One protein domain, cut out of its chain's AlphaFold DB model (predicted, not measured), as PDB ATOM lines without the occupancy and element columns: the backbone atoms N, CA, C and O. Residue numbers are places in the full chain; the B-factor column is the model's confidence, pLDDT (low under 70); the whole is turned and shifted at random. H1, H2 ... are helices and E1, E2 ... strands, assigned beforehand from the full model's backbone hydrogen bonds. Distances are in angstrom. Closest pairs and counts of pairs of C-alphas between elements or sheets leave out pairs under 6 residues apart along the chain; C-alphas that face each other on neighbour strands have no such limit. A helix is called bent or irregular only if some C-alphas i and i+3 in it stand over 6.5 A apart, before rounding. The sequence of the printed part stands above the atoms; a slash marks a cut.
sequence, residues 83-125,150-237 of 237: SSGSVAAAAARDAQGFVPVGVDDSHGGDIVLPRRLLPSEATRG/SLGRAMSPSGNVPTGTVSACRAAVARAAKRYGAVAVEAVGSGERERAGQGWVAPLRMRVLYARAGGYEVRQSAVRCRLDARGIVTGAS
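AT A GLANCE: This is residues 83 to 125 and 150 to 237 of the 237 residues of an uncharacterized protein of Alsobacter soli (UniProt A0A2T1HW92). A twisted antiparallel sheet, with the long bent hairpin E3 and E4 running through it, curls round the helix H2. H1 sits over the same face of the sheet near one end of the elongated outline, and the short strands E2 and E5 are paired near the other end of the hairpin. The printed part has 131 residues, with two named helices and five named strands in the order H1 H2 E1 E2 E3 E4 E5; the class is mixed, helices and strands. The sheet is branched, with E1, E2 and E4 as neighbours of E3, and with E5 beside E4. The whole is compact, with a radius of gyration of the C-alphas of 14.0 A, and spans 45 by 29 by 28 A.

HOW THE PARTS SIT: H1, residues 83 to 94, is on the sheet at a height over the sheet of 9.0 A. H2, residues 163 to 178, is on the same face, and the sheet curls round it. The closest C-alphas of H1 and E1, residues 182 to 189, are those of Ala 88 and Val 183, 6.2 A apart. The closest of H2 and E1 are those of Arg 170 and Ala 187, 5.8 A apart. Residues 99 to 100 pair antiparallel with residues 184 to 185 of E1. E2, residues 194 to 196, E3, residues 199 to 212, E4, residues 215 to 227, and E5, residues 233 to 236, form a meander, each strand the antiparallel neighbour of the one before. E1 and E2 lie on one side of E3 and E4 on the other side. Within hydrogen-bond range are N 186 and O 207 of E1 and E3, 2.8 A, N 201 and O 194 of E3 and E2, 2.8 A, N 206 and O 221 of E3 and E4, 2.9 A, and N 226 and O 235 of E4 and E5, 2.8 A. E3 bends by 66 degrees at residue 203, and E4 by 67 degrees at residue 222. The closest C-alphas of H2 and E5 are those of Cys 169 and Val 233, 6.3 A apart. E1 and E5 are apart. In H1 and H2 every O i to N i+4 pair is within hydrogen-bond range.

IN THESE COORDINATES: H1 begins at C-alpha 83, (-14.084, 56.832, 143.225), and measures 17.0 A from first to last C-alpha. H2 measures 22.1 A, E1 20.7 A, and E2 6.3 A. E3 measures 36.6 A, E4 33.8 A, and E5 8.1 A, ending at C-alpha 236, (-2.377, 58.959, 170.812).

THE WHOLE: The C-alphas of Gln 198 and Gly 214, the two farthest apart, are 45.5 A apart. Residues 126 to 149 are not printed, and C-alphas 125 and 150 are 24.5 A apart across the cut. The links H2 to E1, E1 to E2, E2 to E3, E3 to E4 and E4 to E5 are tight. The mean pLDDT of the printed part is 84.9, with residues 83 to 96, 103 to 108 and 123 to 125 under 70.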
ATOM      1  N   SER A  83     -14.368  55.603 143.996       39.34
ATOM      2  CA  SER A  83     -14.084  56.832 143.225       39.34
ATOM      3  C   SER A  83     -14.177  58.107 144.067       39.34
ATOM      4  O   SER A  83     -13.549  59.117 143.758       39.34
ATOM      5  N   SER A  84     -14.927  58.060 145.174       48.88
ATOM      6  CA  SER A  84     -14.995  59.154 146.150       48.88
ATOM      7  C   SER A  84     -13.655  59.371 146.857       48.88
ATOM      8  O   SER A  84     -13.348  60.490 147.252       48.88
ATOM      9  N   GLY A  85     -12.834  58.321 146.976       47.56
ATOM     10  CA  GLY A  85     -11.505  58.395 147.580       47.56
ATOM     11  C   GLY A  85     -10.514  59.198 146.742       47.56
ATOM     12  O   GLY A  85      -9.753  59.978 147.298       47.56
ATOM     13  N   SER A  86     -10.551  59.076 145.413       49.06
ATOM     14  CA  SER A  86      -9.651  59.794 144.502       49.06
ATOM     15  C   SER A  86     -10.041  61.260 144.318       49.06
ATOM     16  O   SER A  86      -9.151  62.107 144.304       49.06
ATOM     17  N   VAL A  87     -11.336  61.593 144.266       53.41
ATOM     18  CA  VAL A  87     -11.785  63.002 144.237       53.41
ATOM     19  C   VAL A  87     -11.619  63.691 145.590       53.41
ATOM     20  O   VAL A  87     -11.242  64.854 145.627       53.41
ATOM     21  N   ALA A  88     -11.813  62.978 146.705       53.12
ATOM     22  CA  ALA A  88     -11.526  63.506 148.035       53.12
ATOM     23  C   ALA A  88     -10.021  63.624 148.293       53.12
ATOM     24  O   ALA A  88      -9.591  64.576 148.932       53.12
ATOM     25  N   ALA A  89      -9.212  62.702 147.766       51.91
ATOM     26  CA  ALA A  89      -7.759  62.816 147.788       51.91
ATOM     27  C   ALA A  89      -7.268  63.951 146.885       51.91
ATOM     28  O   ALA A  89      -6.324  64.626 147.265       51.91
ATOM     29  N   ALA A  90      -7.892  64.195 145.729       54.38
ATOM     30  CA  ALA A  90      -7.588  65.348 144.883       54.38
ATOM     31  C   ALA A  90      -7.970  66.659 145.587       54.38
ATOM     32  O   ALA A  90      -7.115  67.516 145.777       54.38
ATOM     33  N   ALA A  91      -9.193  66.753 146.114       54.00
ATOM     34  CA  ALA A  91      -9.651  67.924 146.856       54.00
ATOM     35  C   ALA A  91      -8.833  68.162 148.143       54.00
ATOM     36  O   ALA A  91      -8.565  69.301 148.513       54.00
ATOM     37  N   ALA A  92      -8.371  67.098 148.806       54.44
ATOM     38  CA  ALA A  92      -7.450  67.200 149.934       54.44
ATOM     39  C   ALA A  92      -6.006  67.516 149.519       54.44
ATOM     40  O   ALA A  92      -5.302  68.145 150.294       54.44
ATOM     41  N   ARG A  93      -5.547  67.119 148.326       53.31
ATOM     42  CA  ARG A  93      -4.236  67.531 147.791       53.31
ATOM     43  C   ARG A  93      -4.206  69.024 147.475       53.31
ATOM     44  O   ARG A  93      -3.173  69.654 147.676       53.31
ATOM     45  N   ASP A  94      -5.335  69.579 147.043       52.03
ATOM     46  CA  ASP A  94      -5.497  71.025 146.875       52.03
ATOM     47  C   ASP A  94      -5.549  71.765 148.227       52.03
ATOM     48  O   ASP A  94      -5.167  72.933 148.325       52.03
ATOM     49  N   ALA A  95      -5.939  71.077 149.307       58.56
ATOM     50  CA  ALA A  95      -5.794  71.575 150.669       58.56
ATOM     51  C   ALA A  95      -4.336  71.419 151.140       58.56
ATOM     52  O   ALA A  95      -3.929  70.388 151.674       58.56
ATOM     53  N   GLN A  96      -3.541  72.472 150.949       60.75
ATOM     54  CA  GLN A  96      -2.134  72.530 151.357       60.75
ATOM     55  C   GLN A  96      -1.914  71.941 152.766       60.75
ATOM     56  O   GLN A  96      -2.574  72.349 153.721       60.75
ATOM     57  N   GLY A  97      -0.984  70.986 152.886       73.25
ATOM     58  CA  GLY A  97      -0.598  70.341 154.152       73.25
ATOM     59  C   GLY A  97      -1.271  68.990 154.433       73.25
ATOM     60  O   GLY A  97      -0.731  68.185 155.199       73.25
ATOM     61  N   PHE A  98      -2.394  68.679 153.783       82.69
ATOM     62  CA  PHE A  98      -3.050  67.386 153.943       82.69
ATOM     63  C   PHE A  98      -2.342  66.267 153.179       82.69
ATOM     64  O   PHE A  98      -1.951  66.404 152.022       82.69
ATOM     65  N   VAL A  99      -2.234  65.111 153.833       87.19
ATOM     66  CA  VAL A  99      -1.778  63.867 153.214       87.19
ATOM     67  C   VAL A  99      -2.968  62.914 153.092       87.19
ATOM     68  O   VAL A  99      -3.634  62.663 154.104       87.19
ATOM     69  N   PRO A 100      -3.277  62.400 151.883       87.50
ATOM     70  CA  PRO A 100      -4.391  61.478 151.682       87.50
ATOM     71  C   PRO A 100      -4.271  60.217 152.542       87.50
ATOM     72  O   PRO A 100      -3.184  59.690 152.749       87.50
ATOM     73  N   VAL A 101      -5.387  59.694 153.036       86.56
ATOM     74  CA  VAL A 101      -5.385  58.411 153.751       86.56
ATOM     75  C   VAL A 101      -5.115  57.282 152.753       86.56
ATOM     76  O   VAL A 101      -5.725  57.236 151.687       86.56
ATOM     77  N   GLY A 102      -4.219  56.355 153.102       79.88
ATOM     78  CA  GLY A 102      -3.827  55.235 152.241       79.88
ATOM     79  C   GLY A 102      -2.584  55.481 151.381       79.88
ATOM     80  O   GLY A 102      -2.162  54.561 150.687       79.88
ATOM     81  N   VAL A 103      -1.972  56.672 151.444       69.25
ATOM     82  CA  VAL A 103      -0.587  56.867 150.985       69.25
ATOM     83  C   VAL A 103       0.323  56.653 152.201       69.25
ATOM     84  O   VAL A 103       0.191  57.346 153.208       69.25
ATOM     85  N   ASP A 104       1.169  55.626 152.158       60.38
ATOM     86  CA  ASP A 104       2.161  55.305 153.199       60.38
ATOM     87  C   ASP A 104       1.607  54.866 154.571       60.38
ATOM     88  O   ASP A 104       2.019  55.347 155.632       60.38
ATOM     89  N   ASP A 105       0.727  53.858 154.573       63.25
ATOM     90  CA  ASP A 105       0.249  53.213 155.806       63.25
ATOM     91  C   ASP A 105       1.365  52.437 156.552       63.25
ATOM     92  O   ASP A 105       1.218  52.139 157.734       63.25
ATOM     93  N   SER A 106       2.514  52.158 155.927       59.47
ATOM     94  CA  SER A 106       3.542  51.226 156.428       59.47
ATOM     95  C   SER A 106       4.258  51.635 157.728       59.47
ATOM     96  O   SER A 106       4.844  50.780 158.382       59.47
ATOM     97  N   HIS A 107       4.225  52.914 158.124       60.34
ATOM     98  CA  HIS A 107       5.131  53.462 159.160       60.34
ATOM     99  C   HIS A 107       4.492  53.820 160.511       60.34
ATOM    100  O   HIS A 107       5.179  54.268 161.425       60.34
ATOM    101  N   GLY A 108       3.180  53.678 160.662       62.06
ATOM    102  CA  GLY A 108       2.504  53.923 161.944       62.06
ATOM    103  C   GLY A 108       2.181  52.620 162.678       62.06
ATOM    104  O   GLY A 108       2.207  51.541 162.091       62.06
ATOM    105  N   GLY A 109       1.881  52.717 163.966       74.00
ATOM    106  CA  GLY A 109       1.347  51.596 164.739       74.00
ATOM    107  C   GLY A 109      -0.178  51.610 164.793       74.00
ATOM    108  O   GLY A 109      -0.821  52.586 164.385       74.00
ATOM    109  N   ASP A 110      -0.748  50.531 165.322       83.19
ATOM    110  CA  ASP A 110      -2.171  50.455 165.629       83.19
ATOM    111  C   ASP A 110      -2.469  51.262 166.890       83.19
ATOM    112  O   ASP A 110      -1.936  51.003 167.970       83.19
ATOM    113  N   ILE A 111      -3.330  52.270 166.752       91.19
ATOM    114  CA  ILE A 111      -3.733  53.136 167.857       91.19
ATOM    115  C   ILE A 111      -5.247  53.259 167.936       91.19
ATOM    116  O   ILE A 111      -5.968  53.191 166.940       91.19
ATOM    117  N   VAL A 112      -5.731  53.540 169.142       93.44
ATOM    118  CA  VAL A 112      -7.094  54.031 169.330       93.44
ATOM    119  C   VAL A 112      -7.123  55.511 168.961       93.44
ATOM    120  O   VAL A 112      -6.355  56.307 169.499       93.44
ATOM    121  N   LEU A 113      -8.015  55.885 168.043       92.94
ATOM    122  CA  LEU A 113      -8.156  57.274 167.615       92.94
ATOM    123  C   LEU A 113      -8.612  58.166 168.792       92.94
ATOM    124  O   LEU A 113      -9.625  57.847 169.428       92.94
ATOM    125  N   PRO A 114      -7.936  59.300 169.069       93.06
ATOM    126  CA  PRO A 114      -8.349  60.219 170.125       93.06
ATOM    127  C   PRO A 114      -9.780  60.718 169.921       93.06
ATOM    128  O   PRO A 114     -10.161  61.126 168.822       93.06
ATOM    129  N   ARG A 115     -10.568  60.778 171.002       90.12
ATOM    130  CA  ARG A 115     -11.991  61.162 170.931       90.12
ATOM    131  C   ARG A 115     -12.241  62.531 170.301       90.12
ATOM    132  O   ARG A 115     -13.281  62.741 169.695       90.12
ATOM    133  N   ARG A 116     -11.298  63.468 170.426       88.88
ATOM    134  CA  ARG A 116     -11.429  64.802 169.819       88.88
ATOM    135  C   ARG A 116     -11.290  64.784 168.296       88.88
ATOM    136  O   ARG A 116     -11.886  65.641 167.646       88.88
ATOM    137  N   LEU A 117     -10.573  63.802 167.751       92.19
ATOM    138  CA  LEU A 117     -10.443  63.581 166.312       92.19
ATOM    139  C   LEU A 117     -11.542  62.686 165.740       92.19
ATOM    140  O   LEU A 117     -11.704  62.679 164.522       92.19
ATOM    141  N   LEU A 118     -12.296  61.955 166.572       91.06
ATOM    142  CA  LEU A 118     -13.473  61.221 166.104       91.06
ATOM    143  C   LEU A 118     -14.458  62.183 165.447       91.06
ATOM    144  O   LEU A 118     -14.624  63.300 165.934       91.06
ATOM    145  N   PRO A 119     -15.154  61.764 164.388       88.81
ATOM    146  CA  PRO A 119     -16.210  62.581 163.828       88.81
ATOM    147  C   PRO A 119     -17.426  62.676 164.744       88.81
ATOM    148  O   PRO A 119     -17.623  61.865 165.647       88.81
ATOM    149  N   SER A 120     -18.260  63.674 164.483       83.75
ATOM    150  CA  SER A 120     -19.454  64.027 165.250       83.75
ATOM    151  C   SER A 120     -20.390  62.835 165.447       83.75
ATOM    152  O   SER A 120     -20.769  62.554 166.575       83.75
ATOM    153  N   GLU A 121     -20.649  62.046 164.405       77.56
ATOM    154  CA  GLU A 121     -21.477  60.827 164.469       77.56
ATOM    155  C   GLU A 121     -20.901  59.743 165.396       77.56
ATOM    156  O   GLU A 121     -21.643  59.019 166.057       77.56
ATOM    157  N   ALA A 122     -19.572  59.659 165.500       72.62
ATOM    158  CA  ALA A 122     -18.893  58.744 166.414       72.62
ATOM    159  C   ALA A 122     -18.738  59.326 167.833       72.62
ATOM    160  O   ALA A 122     -18.322  58.616 168.752       72.62
ATOM    161  N   THR A 123     -19.073  60.605 168.033       67.94
ATOM    162  CA  THR A 123     -19.022  61.283 169.330       67.94
ATOM    163  C   THR A 123     -20.452  61.529 169.824       67.94
ATOM    164  O   THR A 123     -21.071  62.532 169.484       67.94
ATOM    165  N   ARG A 124     -21.011  60.640 170.659       55.94
ATOM    166  CA  ARG A 124     -22.307  60.924 171.309       55.94
ATOM    167  C   ARG A 124     -22.168  62.165 172.205       55.94
ATOM    168  O   ARG A 124     -21.419  62.122 173.176       55.94
ATOM    169  N   GLY A 125     -22.882  63.247 171.886       52.06
ATOM    170  CA  GLY A 125     -23.130  64.359 172.817       52.06
ATOM    171  C   GLY A 125     -21.990  65.364 173.047       52.06
ATOM    172  O   GLY A 125     -21.865  65.888 174.149       52.06
ATOM    173  N   SER A 150      -9.552  77.754 158.866       84.88
ATOM    174  CA  SER A 150      -8.157  77.441 158.567       84.88
ATOM    175  C   SER A 150      -7.994  76.393 157.464       84.88
ATOM    176  O   SER A 150      -6.859  76.125 157.068       84.88
ATOM    177  N   LEU A 151      -9.070  75.769 156.969       83.00
ATOM    178  CA  LEU A 151      -8.971  74.836 155.843       83.00
ATOM    179  C   LEU A 151      -8.490  75.563 154.581       83.00
ATOM    180  O   LEU A 151      -8.840  76.716 154.340       83.00
ATOM    181  N   GLY A 152      -7.653  74.886 153.792       76.50
ATOM    182  CA  GLY A 152      -6.979  75.470 152.624       76.50
ATOM    183  C   GLY A 152      -5.673  76.205 152.949       76.50
ATOM    184  O   GLY A 152      -4.956  76.597 152.035       76.50
ATOM    185  N   ARG A 153      -5.327  76.353 154.236       83.75
ATOM    186  CA  ARG A 153      -4.012  76.821 154.689       83.75
ATOM    187  C   ARG A 153      -3.286  75.701 155.418       83.75
ATOM    188  O   ARG A 153      -3.853  75.117 156.348       83.75
ATOM    189  N   ALA A 154      -2.038  75.457 155.023       84.38
ATOM    190  CA  ALA A 154      -1.169  74.532 155.732       84.38
ATOM    191  C   ALA A 154      -0.954  75.019 157.169       84.38
ATOM    192  O   ALA A 154      -0.685  76.200 157.414       84.38
ATOM    193  N   MET A 155      -1.073  74.110 158.129       89.56
ATOM    194  CA  MET A 155      -0.714  74.382 159.508       89.56
ATOM    195  C   MET A 155       0.784  74.680 159.588       89.56
ATOM    196  O   MET A 155       1.612  74.009 158.973       89.56
ATOM    197  N   SER A 156       1.141  75.684 160.381       89.75
ATOM    198  CA  SER A 156       2.540  75.990 160.666       89.75
ATOM    199  C   SER A 156       2.997  75.214 161.905       89.75
ATOM    200  O   SER A 156       2.299  75.244 162.927       89.75
ATOM    201  N   PRO A 157       4.150  74.524 161.852       90.94
ATOM    202  CA  PRO A 157       4.771  73.956 163.040       90.94
ATOM    203  C   PRO A 157       5.070  75.051 164.063       90.94
ATOM    204  O   PRO A 157       5.519  76.137 163.705       90.94
ATOM    205  N   SER A 158       4.840  74.758 165.339       91.00
ATOM    206  CA  SER A 158       5.131  75.677 166.446       91.00
ATOM    207  C   SER A 158       6.103  75.079 167.466       91.00
ATOM    208  O   SER A 158       6.129  75.510 168.615       91.00
ATOM    209  N   GLY A 159       6.862  74.052 167.082       88.81
ATOM    210  CA  GLY A 159       7.836  73.388 167.945       88.81
ATOM    211  C   GLY A 159       8.764  72.453 167.176       88.81
ATOM    212  O   GLY A 159       8.618  72.279 165.965       88.81
ATOM    213  N   ASN A 160       9.711  71.847 167.888       92.00
ATOM    214  CA  ASN A 160      10.791  71.049 167.316       92.00
ATOM    215  C   ASN A 160      10.519  69.540 167.432       92.00
ATOM    216  O   ASN A 160      11.292  68.767 167.996       92.00
ATOM    217  N   VAL A 161       9.382  69.095 166.900       94.56
ATOM    218  CA  VAL A 161       9.134  67.656 166.755       94.56
ATOM    219  C   VAL A 161       9.802  67.168 165.466       94.56
ATOM    220  O   VAL A 161       9.505  67.721 164.404       94.56
ATOM    221  N   PRO A 162      10.639  66.110 165.502       93.75
ATOM    222  CA  PRO A 162      11.266  65.571 164.299       93.75
ATOM    223  C   PRO A 162      10.238  65.214 163.221       93.75
ATOM    224  O   PRO A 162       9.215  64.587 163.507       93.75
ATOM    225  N   THR A 163      10.525  65.547 161.963       91.50
ATOM    226  CA  THR A 163       9.602  65.332 160.832       91.50
ATOM    227  C   THR A 163       9.186  63.869 160.676       91.50
ATOM    228  O   THR A 163       8.007  63.596 160.463       91.50
ATOM    229  N   GLY A 164      10.113  62.926 160.885       91.44
ATOM    230  CA  GLY A 164       9.821  61.487 160.906       91.44
ATOM    231  C   GLY A 164       8.858  61.067 162.026       91.44
ATOM    232  O   GLY A 164       8.048  60.163 161.855       91.44
ATOM    233  N   THR A 165       8.884  61.757 163.171       93.50
ATOM    234  CA  THR A 165       7.911  61.544 164.256       93.50
ATOM    235  C   THR A 165       6.537  62.093 163.868       93.50
ATOM    236  O   THR A 165       5.528  61.417 164.068       93.50
ATOM    237  N   VAL A 166       6.480  63.286 163.262       94.38
ATOM    238  CA  VAL A 166       5.221  63.869 162.764       94.38
ATOM    239  C   VAL A 166       4.582  62.956 161.712       94.38
ATOM    240  O   VAL A 166       3.383  62.681 161.793       94.38
ATOM    241  N   SER A 167       5.365  62.446 160.755       92.94
ATOM    242  CA  SER A 167       4.867  61.571 159.690       92.94
ATOM    243  C   SER A 167       4.374  60.222 160.222       92.94
ATOM    244  O   SER A 167       3.273  59.809 159.857       92.94
ATOM    245  N   ALA A 168       5.114  59.580 161.132       92.50
ATOM    246  CA  ALA A 168       4.704  58.319 161.755       92.50
ATOM    247  C   ALA A 168       3.388  58.472 162.538       92.50
ATOM    248  O   ALA A 168       2.453  57.686 162.369       92.50
ATOM    249  N   CYS A 169       3.270  59.530 163.345       94.94
ATOM    250  CA  CYS A 169       2.054  59.825 164.103       94.94
ATOM    251  C   CYS A 169       0.861  60.157 163.199       94.94
ATOM    252  O   CYS A 169      -0.254  59.698 163.454       94.94
ATOM    253  N   ARG A 170       1.087  60.912 162.117       95.38
ATOM    254  CA  ARG A 170       0.066  61.183 161.099       95.38
ATOM    255  C   ARG A 170      -0.430  59.891 160.453       95.38
ATOM    256  O   ARG A 170      -1.638  59.710 160.351       95.38
ATOM    257  N   ALA A 171       0.474  58.990 160.063       92.88
ATOM    258  CA  ALA A 171       0.131  57.707 159.446       92.88
ATOM    259  C   ALA A 171      -0.636  56.782 160.409       92.88
ATOM    260  O   ALA A 171      -1.588  56.111 160.010       92.88
ATOM    261  N   ALA A 172      -0.267  56.764 161.693       94.12
ATOM    262  CA  ALA A 172      -0.998  56.018 162.717       94.12
ATOM    263  C   ALA A 172      -2.443  56.534 162.871       94.12
ATOM    264  O   ALA A 172      -3.395  55.752 162.868       94.12
ATOM    265  N   VAL A 173      -2.625  57.860 162.924       95.25
ATOM    266  CA  VAL A 173      -3.957  58.485 162.984       95.25
ATOM    267  C   VAL A 173      -4.749  58.261 161.698       95.25
ATOM    268  O   VAL A 173      -5.927  57.927 161.784       95.25
ATOM    269  N   ALA A 174      -4.125  58.381 160.524       93.88
ATOM    270  CA  ALA A 174      -4.758  58.128 159.231       93.88
ATOM    271  C   ALA A 174      -5.345  56.712 159.155       93.88
ATOM    272  O   ALA A 174      -6.530  56.558 158.852       93.88
ATOM    273  N   ARG A 175      -4.564  55.692 159.530       91.88
ATOM    274  CA  ARG A 175      -5.047  54.306 159.599       91.88
ATOM    275  C   ARG A 175      -6.210  54.133 160.567       91.88
ATOM    276  O   ARG A 175      -7.242  53.584 160.188       91.88
ATOM    277  N   ALA A 176      -6.070  54.628 161.796       93.38
ATOM    278  CA  ALA A 176      -7.115  54.506 162.811       93.38
ATOM    279  C   ALA A 176      -8.402  55.255 162.417       93.38
ATOM    280  O   ALA A 176      -9.507  54.827 162.758       93.38
ATOM    281  N   ALA A 177      -8.272  56.363 161.682       94.81
ATOM    282  CA  ALA A 177      -9.382  57.195 161.236       94.81
ATOM    283  C   ALA A 177     -10.072  56.671 159.966       94.81
ATOM    284  O   ALA A 177     -11.250  56.971 159.747       94.81
ATOM    285  N   LYS A 178      -9.386  55.846 159.162       93.06
ATOM    286  CA  LYS A 178      -9.891  55.271 157.903       93.06
ATOM    287  C   LYS A 178     -11.255  54.600 158.070       93.06
ATOM    288  O   LYS A 178     -12.158  54.835 157.273       93.06
ATOM    289  N   ARG A 179     -11.453  53.858 159.166       92.06
ATOM    290  CA  ARG A 179     -12.726  53.177 159.485       92.06
ATOM    291  C   ARG A 179     -13.922  54.116 159.697       92.06
ATOM    292  O   ARG A 179     -15.054  53.654 159.686       92.06
ATOM    293  N   TYR A 180     -13.679  55.409 159.909       93.19
ATOM    294  CA  TYR A 180     -14.715  56.435 160.081       93.19
ATOM    295  C   TYR A 180     -14.872  57.338 158.839       93.19
ATOM    296  O   TYR A 180     -15.498  58.404 158.908       93.19
ATOM    297  N   GLY A 181     -14.276  56.937 157.709       93.00
ATOM    298  CA  GLY A 181     -14.336  57.660 156.439       93.00
ATOM    299  C   GLY A 181     -13.351  58.825 156.338       93.00
ATOM    300  O   GLY A 181     -13.661  59.819 155.685       93.00
ATOM    301  N   ALA A 182     -12.205  58.752 157.027       93.94
ATOM    302  CA  ALA A 182     -11.148  59.747 156.862       93.94
ATOM    303  C   ALA A 182     -10.558  59.661 155.451       93.94
ATOM    304  O   ALA A 182     -10.224  58.573 154.984       93.94
ATOM    305  N   VAL A 183     -10.415  60.813 154.800       93.06
ATOM    306  CA  VAL A 183      -9.877  60.930 153.436       93.06
ATOM    307  C   VAL A 183      -8.513  61.603 153.411       93.06
ATOM    308  O   VAL A 183      -7.715  61.321 152.521       93.06
ATOM    309  N   ALA A 184      -8.209  62.439 154.406       91.88
ATOM    310  CA  ALA A 184      -6.897  63.042 154.552       91.88
ATOM    311  C   ALA A 184      -6.600  63.453 155.996       91.88
ATOM    312  O   ALA A 184      -7.508  63.752 156.778       91.88
ATOM    313  N   VAL A 185      -5.311  63.493 156.330       93.75
ATOM    314  CA  VAL A 185      -4.810  63.952 157.626       93.75
ATOM    315  C   VAL A 185      -3.674  64.939 157.418       93.75
ATOM    316  O   VAL A 185      -2.750  64.701 156.646       93.75
ATOM    317  N   GLU A 186      -3.712  66.024 158.170       94.25
ATOM    318  CA  GLU A 186      -2.620  66.968 158.319       94.25
ATOM    319  C   GLU A 186      -2.118  66.933 159.765       94.25
ATOM    320  O   GLU A 186      -2.905  66.832 160.712       94.25
ATOM    321  N   ALA A 187      -0.801  67.012 159.946       94.75
ATOM    322  CA  ALA A 187      -0.177  67.021 161.262       94.75
ATOM    323  C   ALA A 187       1.061  67.915 161.264       94.75
ATOM    324  O   ALA A 187       1.864  67.858 160.333       94.75
ATOM    325  N   VAL A 188       1.238  68.680 162.339       95.81
ATOM    326  CA  VAL A 188       2.437  69.489 162.592       95.81
ATOM    327  C   VAL A 188       2.893  69.358 164.040       95.81
ATOM    328  O   VAL A 188       2.079  69.121 164.936       95.81
ATOM    329  N   GLY A 189       4.195  69.527 164.277       96.12
ATOM    330  CA  GLY A 189       4.753  69.639 165.625       96.12
ATOM    331  C   GLY A 189       4.206  70.865 166.352       96.12
ATOM    332  O   GLY A 189       4.187  71.954 165.781       96.12
ATOM    333  N   SER A 190       3.761  70.699 167.599       94.31
ATOM    334  CA  SER A 190       3.190  71.788 168.405       94.31
ATOM    335  C   SER A 190       3.882  71.976 169.760       94.31
ATOM    336  O   SER A 190       3.252  72.425 170.714       94.31
ATOM    337  N   GLY A 191       5.153  71.591 169.860       91.88
ATOM    338  CA  GLY A 191       5.978  71.708 171.062       91.88
ATOM    339  C   GLY A 191       7.278  70.919 170.922       91.88
ATOM    340  O   GLY A 191       7.655  70.545 169.811       91.88
ATOM    341  N   GLU A 192       7.942  70.658 172.044       91.50
ATOM    342  CA  GLU A 192       9.145  69.823 172.098       91.50
ATOM    343  C   GLU A 192       8.771  68.351 172.295       91.50
ATOM    344  O   GLU A 192       7.766  68.030 172.934       91.50
ATOM    345  N   ARG A 193       9.574  67.435 171.753       91.00
ATOM    346  CA  ARG A 193       9.393  66.009 172.028       91.00
ATOM    347  C   ARG A 193       9.942  65.684 173.417       91.00
ATOM    348  O   ARG A 193      11.132  65.814 173.675       91.00
ATOM    349  N   GLU A 194       9.081  65.178 174.286       93.56
ATOM    350  CA  GLU A 194       9.418  64.851 175.668       93.56
ATOM    351  C   GLU A 194       9.767  63.370 175.805       93.56
ATOM    352  O   GLU A 194       9.175  62.505 175.151       93.56
ATOM    353  N   ARG A 195      10.716  63.048 176.684       93.00
ATOM    354  CA  ARG A 195      11.005  61.655 177.034       93.00
ATOM    355  C   ARG A 195       9.942  61.147 178.007       93.00
ATOM    356  O   ARG A 195       9.616  61.824 178.976       93.00
ATOM    357  N   ALA A 196       9.413  59.952 177.763       91.19
ATOM    358  CA  ALA A 196       8.375  59.350 178.595       91.19
ATOM    359  C   ALA A 196       8.707  57.881 178.867       91.19
ATOM    360  O   ALA A 196       8.490  57.009 178.023       91.19
ATOM    361  N   GLY A 197       9.267  57.608 180.048       89.69
ATOM    362  CA  GLY A 197       9.797  56.287 180.383       89.69
ATOM    363  C   GLY A 197      10.892  55.866 179.397       89.69
ATOM    364  O   GLY A 197      11.890  56.568 179.229       89.69
ATOM    365  N   GLN A 198      10.690  54.731 178.725       89.06
ATOM    366  CA  GLN A 198      11.603  54.229 177.689       89.06
ATOM    367  C   GLN A 198      11.332  54.806 176.289       89.06
ATOM    368  O   GLN A 198      12.098  54.546 175.367       89.06
ATOM    369  N   GLY A 199      10.251  55.567 176.119       94.12
ATOM    370  CA  GLY A 199       9.819  56.097 174.834       94.12
ATOM    371  C   GLY A 199       9.788  57.619 174.789       94.12
ATOM    372  O   GLY A 199      10.458  58.319 175.556       94.12
ATOM    373  N   TRP A 200       8.964  58.127 173.882       94.88
ATOM    374  CA  TRP A 200       8.808  59.549 173.617       94.88
ATOM    375  C   TRP A 200       7.336  59.939 173.554       94.88
ATOM    376  O   TRP A 200       6.480  59.157 173.140       94.88
ATOM    377  N   VAL A 201       7.045  61.179 173.925       96.62
ATOM    378  CA  VAL A 201       5.758  61.829 173.703       96.62
ATOM    379  C   VAL A 201       5.993  63.047 172.823       96.62
ATOM    380  O   VAL A 201       6.761  63.938 173.170       96.62
ATOM    381  N   ALA A 202       5.320  63.093 171.680       96.44
ATOM    382  CA  ALA A 202       5.368  64.212 170.754       96.44
ATOM    383  C   ALA A 202       4.040  64.991 170.792       96.44
ATOM    384  O   ALA A 202       2.996  64.417 170.459       96.44
ATOM    385  N   PRO A 203       4.044  66.279 171.181       97.31
ATOM    386  CA  PRO A 203       2.878  67.143 171.069       97.31
ATOM    387  C   PRO A 203       2.683  67.560 169.609       97.31
ATOM    388  O   PRO A 203       3.555  68.178 168.996       97.31
ATOM    389  N   LEU A 204       1.533  67.208 169.047       96.50
ATOM    390  CA  LEU A 204       1.177  67.473 167.660       96.50
ATOM    391  C   LEU A 204      -0.148  68.227 167.586       96.50
ATOM    392  O   LEU A 204      -1.078  67.955 168.346       96.50
ATOM    393  N   ARG A 205      -0.276  69.115 166.603       95.75
ATOM    394  CA  ARG A 205      -1.574  69.623 166.160       95.75
ATOM    395  C   ARG A 205      -1.984  68.851 164.919       95.75
ATOM    396  O   ARG A 205      -1.222  68.770 163.959       95.75
ATOM    397  N   MET A 206      -3.170  68.261 164.965       94.75
ATOM    398  CA  MET A 206      -3.684  67.413 163.899       94.75
ATOM    399  C   MET A 206      -5.039  67.890 163.426       94.75
ATOM    400  O   MET A 206      -5.867  68.336 164.224       94.75
ATOM    401  N   ARG A 207      -5.268  67.729 162.128       94.06
ATOM    402  CA  ARG A 207      -6.533  68.004 161.467       94.06
ATOM    403  C   ARG A 207      -6.875  66.831 160.555       94.06
ATOM    404  O   ARG A 207      -6.046  66.400 159.761       94.06
ATOM    405  N   VAL A 208      -8.080  66.292 160.698       94.56
ATOM    406  CA  VAL A 208      -8.571  65.142 159.930       94.56
ATOM    407  C   VAL A 208      -9.792  65.570 159.136       94.56
ATOM    408  O   VAL A 208     -10.715  66.162 159.699       94.56
ATOM    409  N   LEU A 209      -9.788  65.255 157.844       94.00
ATOM    410  CA  LEU A 209     -10.912  65.464 156.946       94.00
ATOM    411  C   LEU A 209     -11.640  64.139 156.721       94.00
ATOM    412  O   LEU A 209     -11.021  63.128 156.379       94.00
ATOM    413  N   TYR A 210     -12.955  64.155 156.889       93.62
ATOM    414  CA  TYR A 210     -13.829  63.006 156.717       93.62
ATOM    415  C   TYR A 210     -14.846  63.248 155.606       93.62
ATOM    416  O   TYR A 210     -15.471  64.305 155.568       93.62
ATOM    417  N   ALA A 211     -15.071  62.252 154.749       92.12
ATOM    418  CA  ALA A 211     -16.141  62.299 153.754       92.12
ATOM    419  C   ALA A 211     -17.510  62.057 154.409       92.12
ATOM    420  O   ALA A 211     -17.672  61.124 155.201       92.12
ATOM    421  N   ARG A 212     -18.509  62.883 154.084       90.19
ATOM    422  CA  ARG A 212     -19.886  62.781 154.591       90.19
ATOM    423  C   ARG A 212     -20.893  62.909 153.457       90.19
ATOM    424  O   ARG A 212     -20.570  63.359 152.361       90.19
ATOM    425  N   ALA A 213     -22.141  62.539 153.736       85.19
ATOM    426  CA  ALA A 213     -23.238  62.852 152.832       85.19
ATOM    427  C   ALA A 213     -23.339  64.381 152.675       85.19
ATOM    428  O   ALA A 213     -23.542  65.093 153.656       85.19
ATOM    429  N   GLY A 214     -23.157  64.878 151.450       83.19
ATOM    430  CA  GLY A 214     -23.280  66.303 151.126       83.19
ATOM    431  C   GLY A 214     -22.030  67.165 151.349       83.19
ATOM    432  O   GLY A 214     -22.127  68.379 151.195       83.19
ATOM    433  N   GLY A 215     -20.870  66.584 151.680       90.44
ATOM    434  CA  GLY A 215     -19.624  67.345 151.804       90.44
ATOM    435  C   GLY A 215     -18.587  66.680 152.701       90.44
ATOM    436  O   GLY A 215     -18.453  65.454 152.729       90.44
ATOM    437  N   TYR A 216     -17.863  67.494 153.462       92.31
ATOM    438  CA  TYR A 216     -16.821  67.032 154.369       92.31
ATOM    439  C   TYR A 216     -17.066  67.456 155.812       92.31
ATOM    440  O   TYR A 216     -17.753  68.432 156.110       92.31
ATOM    441  N   GLU A 217     -16.451  66.726 156.731       92.44
ATOM    442  CA  GLU A 217     -16.319  67.126 158.123       92.44
ATOM    443  C   GLU A 217     -14.847  67.237 158.494       92.44
ATOM    444  O   GLU A 217     -14.076  66.306 158.271       92.44
ATOM    445  N   VAL A 218     -14.467  68.355 159.105       93.31
ATOM    446  CA  VAL A 218     -13.122  68.567 159.630       93.31
ATOM    447  C   VAL A 218     -13.115  68.465 161.150       93.31
ATOM    448  O   VAL A 218     -13.946  69.062 161.836       93.31
ATOM    449  N   ARG A 219     -12.147  67.723 161.693       93.06
ATOM    450  CA  ARG A 219     -11.877  67.651 163.132       93.06
ATOM    451  C   ARG A 219     -10.435  68.023 163.399       93.06
ATOM    452  O   ARG A 219      -9.528  67.413 162.841       93.06
ATOM    453  N   GLN A 220     -10.229  69.008 164.260       92.69
ATOM    454  CA  GLN A 220      -8.903  69.491 164.622       92.69
ATOM    455  C   GLN A 220      -8.687  69.349 166.124       92.69
ATOM    456  O   GLN A 220      -9.561  69.666 166.929       92.69
ATOM    457  N   SER A 221      -7.515  68.863 166.525       93.06
ATOM    458  CA  SER A 221      -7.159  68.777 167.936       93.06
ATOM    459  C   SER A 221      -5.655  68.785 168.165       93.06
ATOM    460  O   SER A 221      -4.872  68.426 167.287       93.06
ATOM    461  N   ALA A 222      -5.264  69.171 169.377       93.88
ATOM    462  CA  ALA A 222      -3.948  68.853 169.906       93.88
ATOM    463  C   ALA A 222      -3.943  67.393 170.384       93.88
ATOM    464  O   ALA A 222      -4.887  66.947 171.044       93.88
ATOM    465  N   VAL A 223      -2.885  66.672 170.037       95.44
ATOM    466  CA  VAL A 223      -2.700  65.246 170.293       95.44
ATOM    467  C   VAL A 223      -1.313  65.030 170.877       95.44
ATOM    468  O   VAL A 223      -0.320  65.513 170.338       95.44
ATOM    469  N   ARG A 224      -1.226  64.257 171.955       96.69
ATOM    470  CA  ARG A 224       0.034  63.712 172.464       96.69
ATOM    471  C   ARG A 224       0.236  62.335 171.845       96.69
ATOM    472  O   ARG A 224      -0.451  61.382 172.206       96.69
ATOM    473  N   CYS A 225       1.153  62.241 170.891       96.31
ATOM    474  CA  CYS A 225       1.504  60.984 170.244       96.31
ATOM    475  C   CYS A 225       2.592  60.274 171.055       96.31
ATOM    476  O   CYS A 225       3.630  60.866 171.338       96.31
ATOM    477  N   ARG A 226       2.356  59.022 171.447       96.44
ATOM    478  CA  ARG A 226       3.311  58.192 172.189       96.44
ATOM    479  C   ARG A 226       4.058  57.277 171.239       96.44
ATOM    480  O   ARG A 226       3.437  56.616 170.409       96.44
ATOM    481  N   LEU A 227       5.371  57.217 171.407       94.50
ATOM    482  CA  LEU A 227       6.264  56.366 170.640       94.50
ATOM    483  C   LEU A 227       7.122  55.528 171.584       94.50
ATOM    484  O   LEU A 227       7.466  55.984 172.675       94.50
ATOM    485  N   ASP A 228       7.468  54.312 171.178       92.94
ATOM    486  CA  ASP A 228       8.454  53.498 171.886       92.94
ATOM    487  C   ASP A 228       9.897  53.990 171.631       92.94
ATOM    488  O   ASP A 228      10.135  54.995 170.952       92.94
ATOM    489  N   ALA A 229      10.884  53.278 172.181       90.06
ATOM    490  CA  ALA A 229      12.300  53.593 171.996       90.06
ATOM    491  C   ALA A 229      12.760  53.531 170.526       90.06
ATOM    492  O   ALA A 229      13.736  54.184 170.162       90.06
ATOM    493  N   ARG A 230      12.068  52.750 169.687       88.25
ATOM    494  CA  ARG A 230      12.361  52.558 168.259       88.25
ATOM    495  C   ARG A 230      11.669  53.608 167.383       88.25
ATOM    496  O   ARG A 230      11.891  53.629 166.178       88.25
ATOM    497  N   GLY A 231      10.844  54.476 167.973       87.19
ATOM    498  CA  GLY A 231      10.061  55.470 167.246       87.19
ATOM    499  C   GLY A 231       8.775  54.911 166.632       87.19
ATOM    500  O   GLY A 231       8.189  55.569 165.777       87.19
ATOM    501  N   ILE A 232       8.315  53.731 167.062       89.88
ATOM    502  CA  ILE A 232       7.030  53.168 166.640       89.88
ATOM    503  C   ILE A 232       5.918  53.779 167.484       89.88
ATOM    504  O   ILE A 232       6.017  53.854 168.709       89.88
ATOM    505  N   VAL A 233       4.841  54.211 166.832       94.12
ATOM    506  CA  VAL A 233       3.695  54.825 167.508       94.12
ATOM    507  C   VAL A 233       2.914  53.764 168.283       94.12
ATOM    508  O   VAL A 233       2.423  52.805 167.702       94.12
ATOM    509  N   THR A 234       2.754  53.965 169.588       94.12
ATOM    510  CA  THR A 234       2.045  53.045 170.498       94.12
ATOM    511  C   THR A 234       0.737  53.624 171.033       94.12
ATOM    512  O   THR A 234      -0.045  52.933 171.685       94.12
ATOM    513  N   GLY A 235       0.469  54.908 170.792       93.50
ATOM    514  CA  GLY A 235      -0.792  55.524 171.181       93.50
ATOM    515  C   GLY A 235      -0.887  57.001 170.830       93.50
ATOM    516  O   GLY A 235       0.104  57.650 170.501       93.50
ATOM    517  N   ALA A 236      -2.095  57.539 170.952       93.75
ATOM    518  CA  ALA A 236      -2.377  58.959 170.812       93.75
ATOM    519  C   ALA A 236      -3.485  59.358 171.796       93.75
ATOM    520  O   ALA A 236      -4.438  58.600 171.988       93.75
ATOM    521  N   SER A 237      -3.371  60.533 172.418       92.00
ATOM    522  CA  SER A 237      -4.355  61.056 173.386       92.00
ATOM    523  C   SER A 237      -4.561  62.557 173.271       92.00
ATOM    524  O   SER A 237      -3.534  63.244 173.081       92.00
TER     525      SER A 237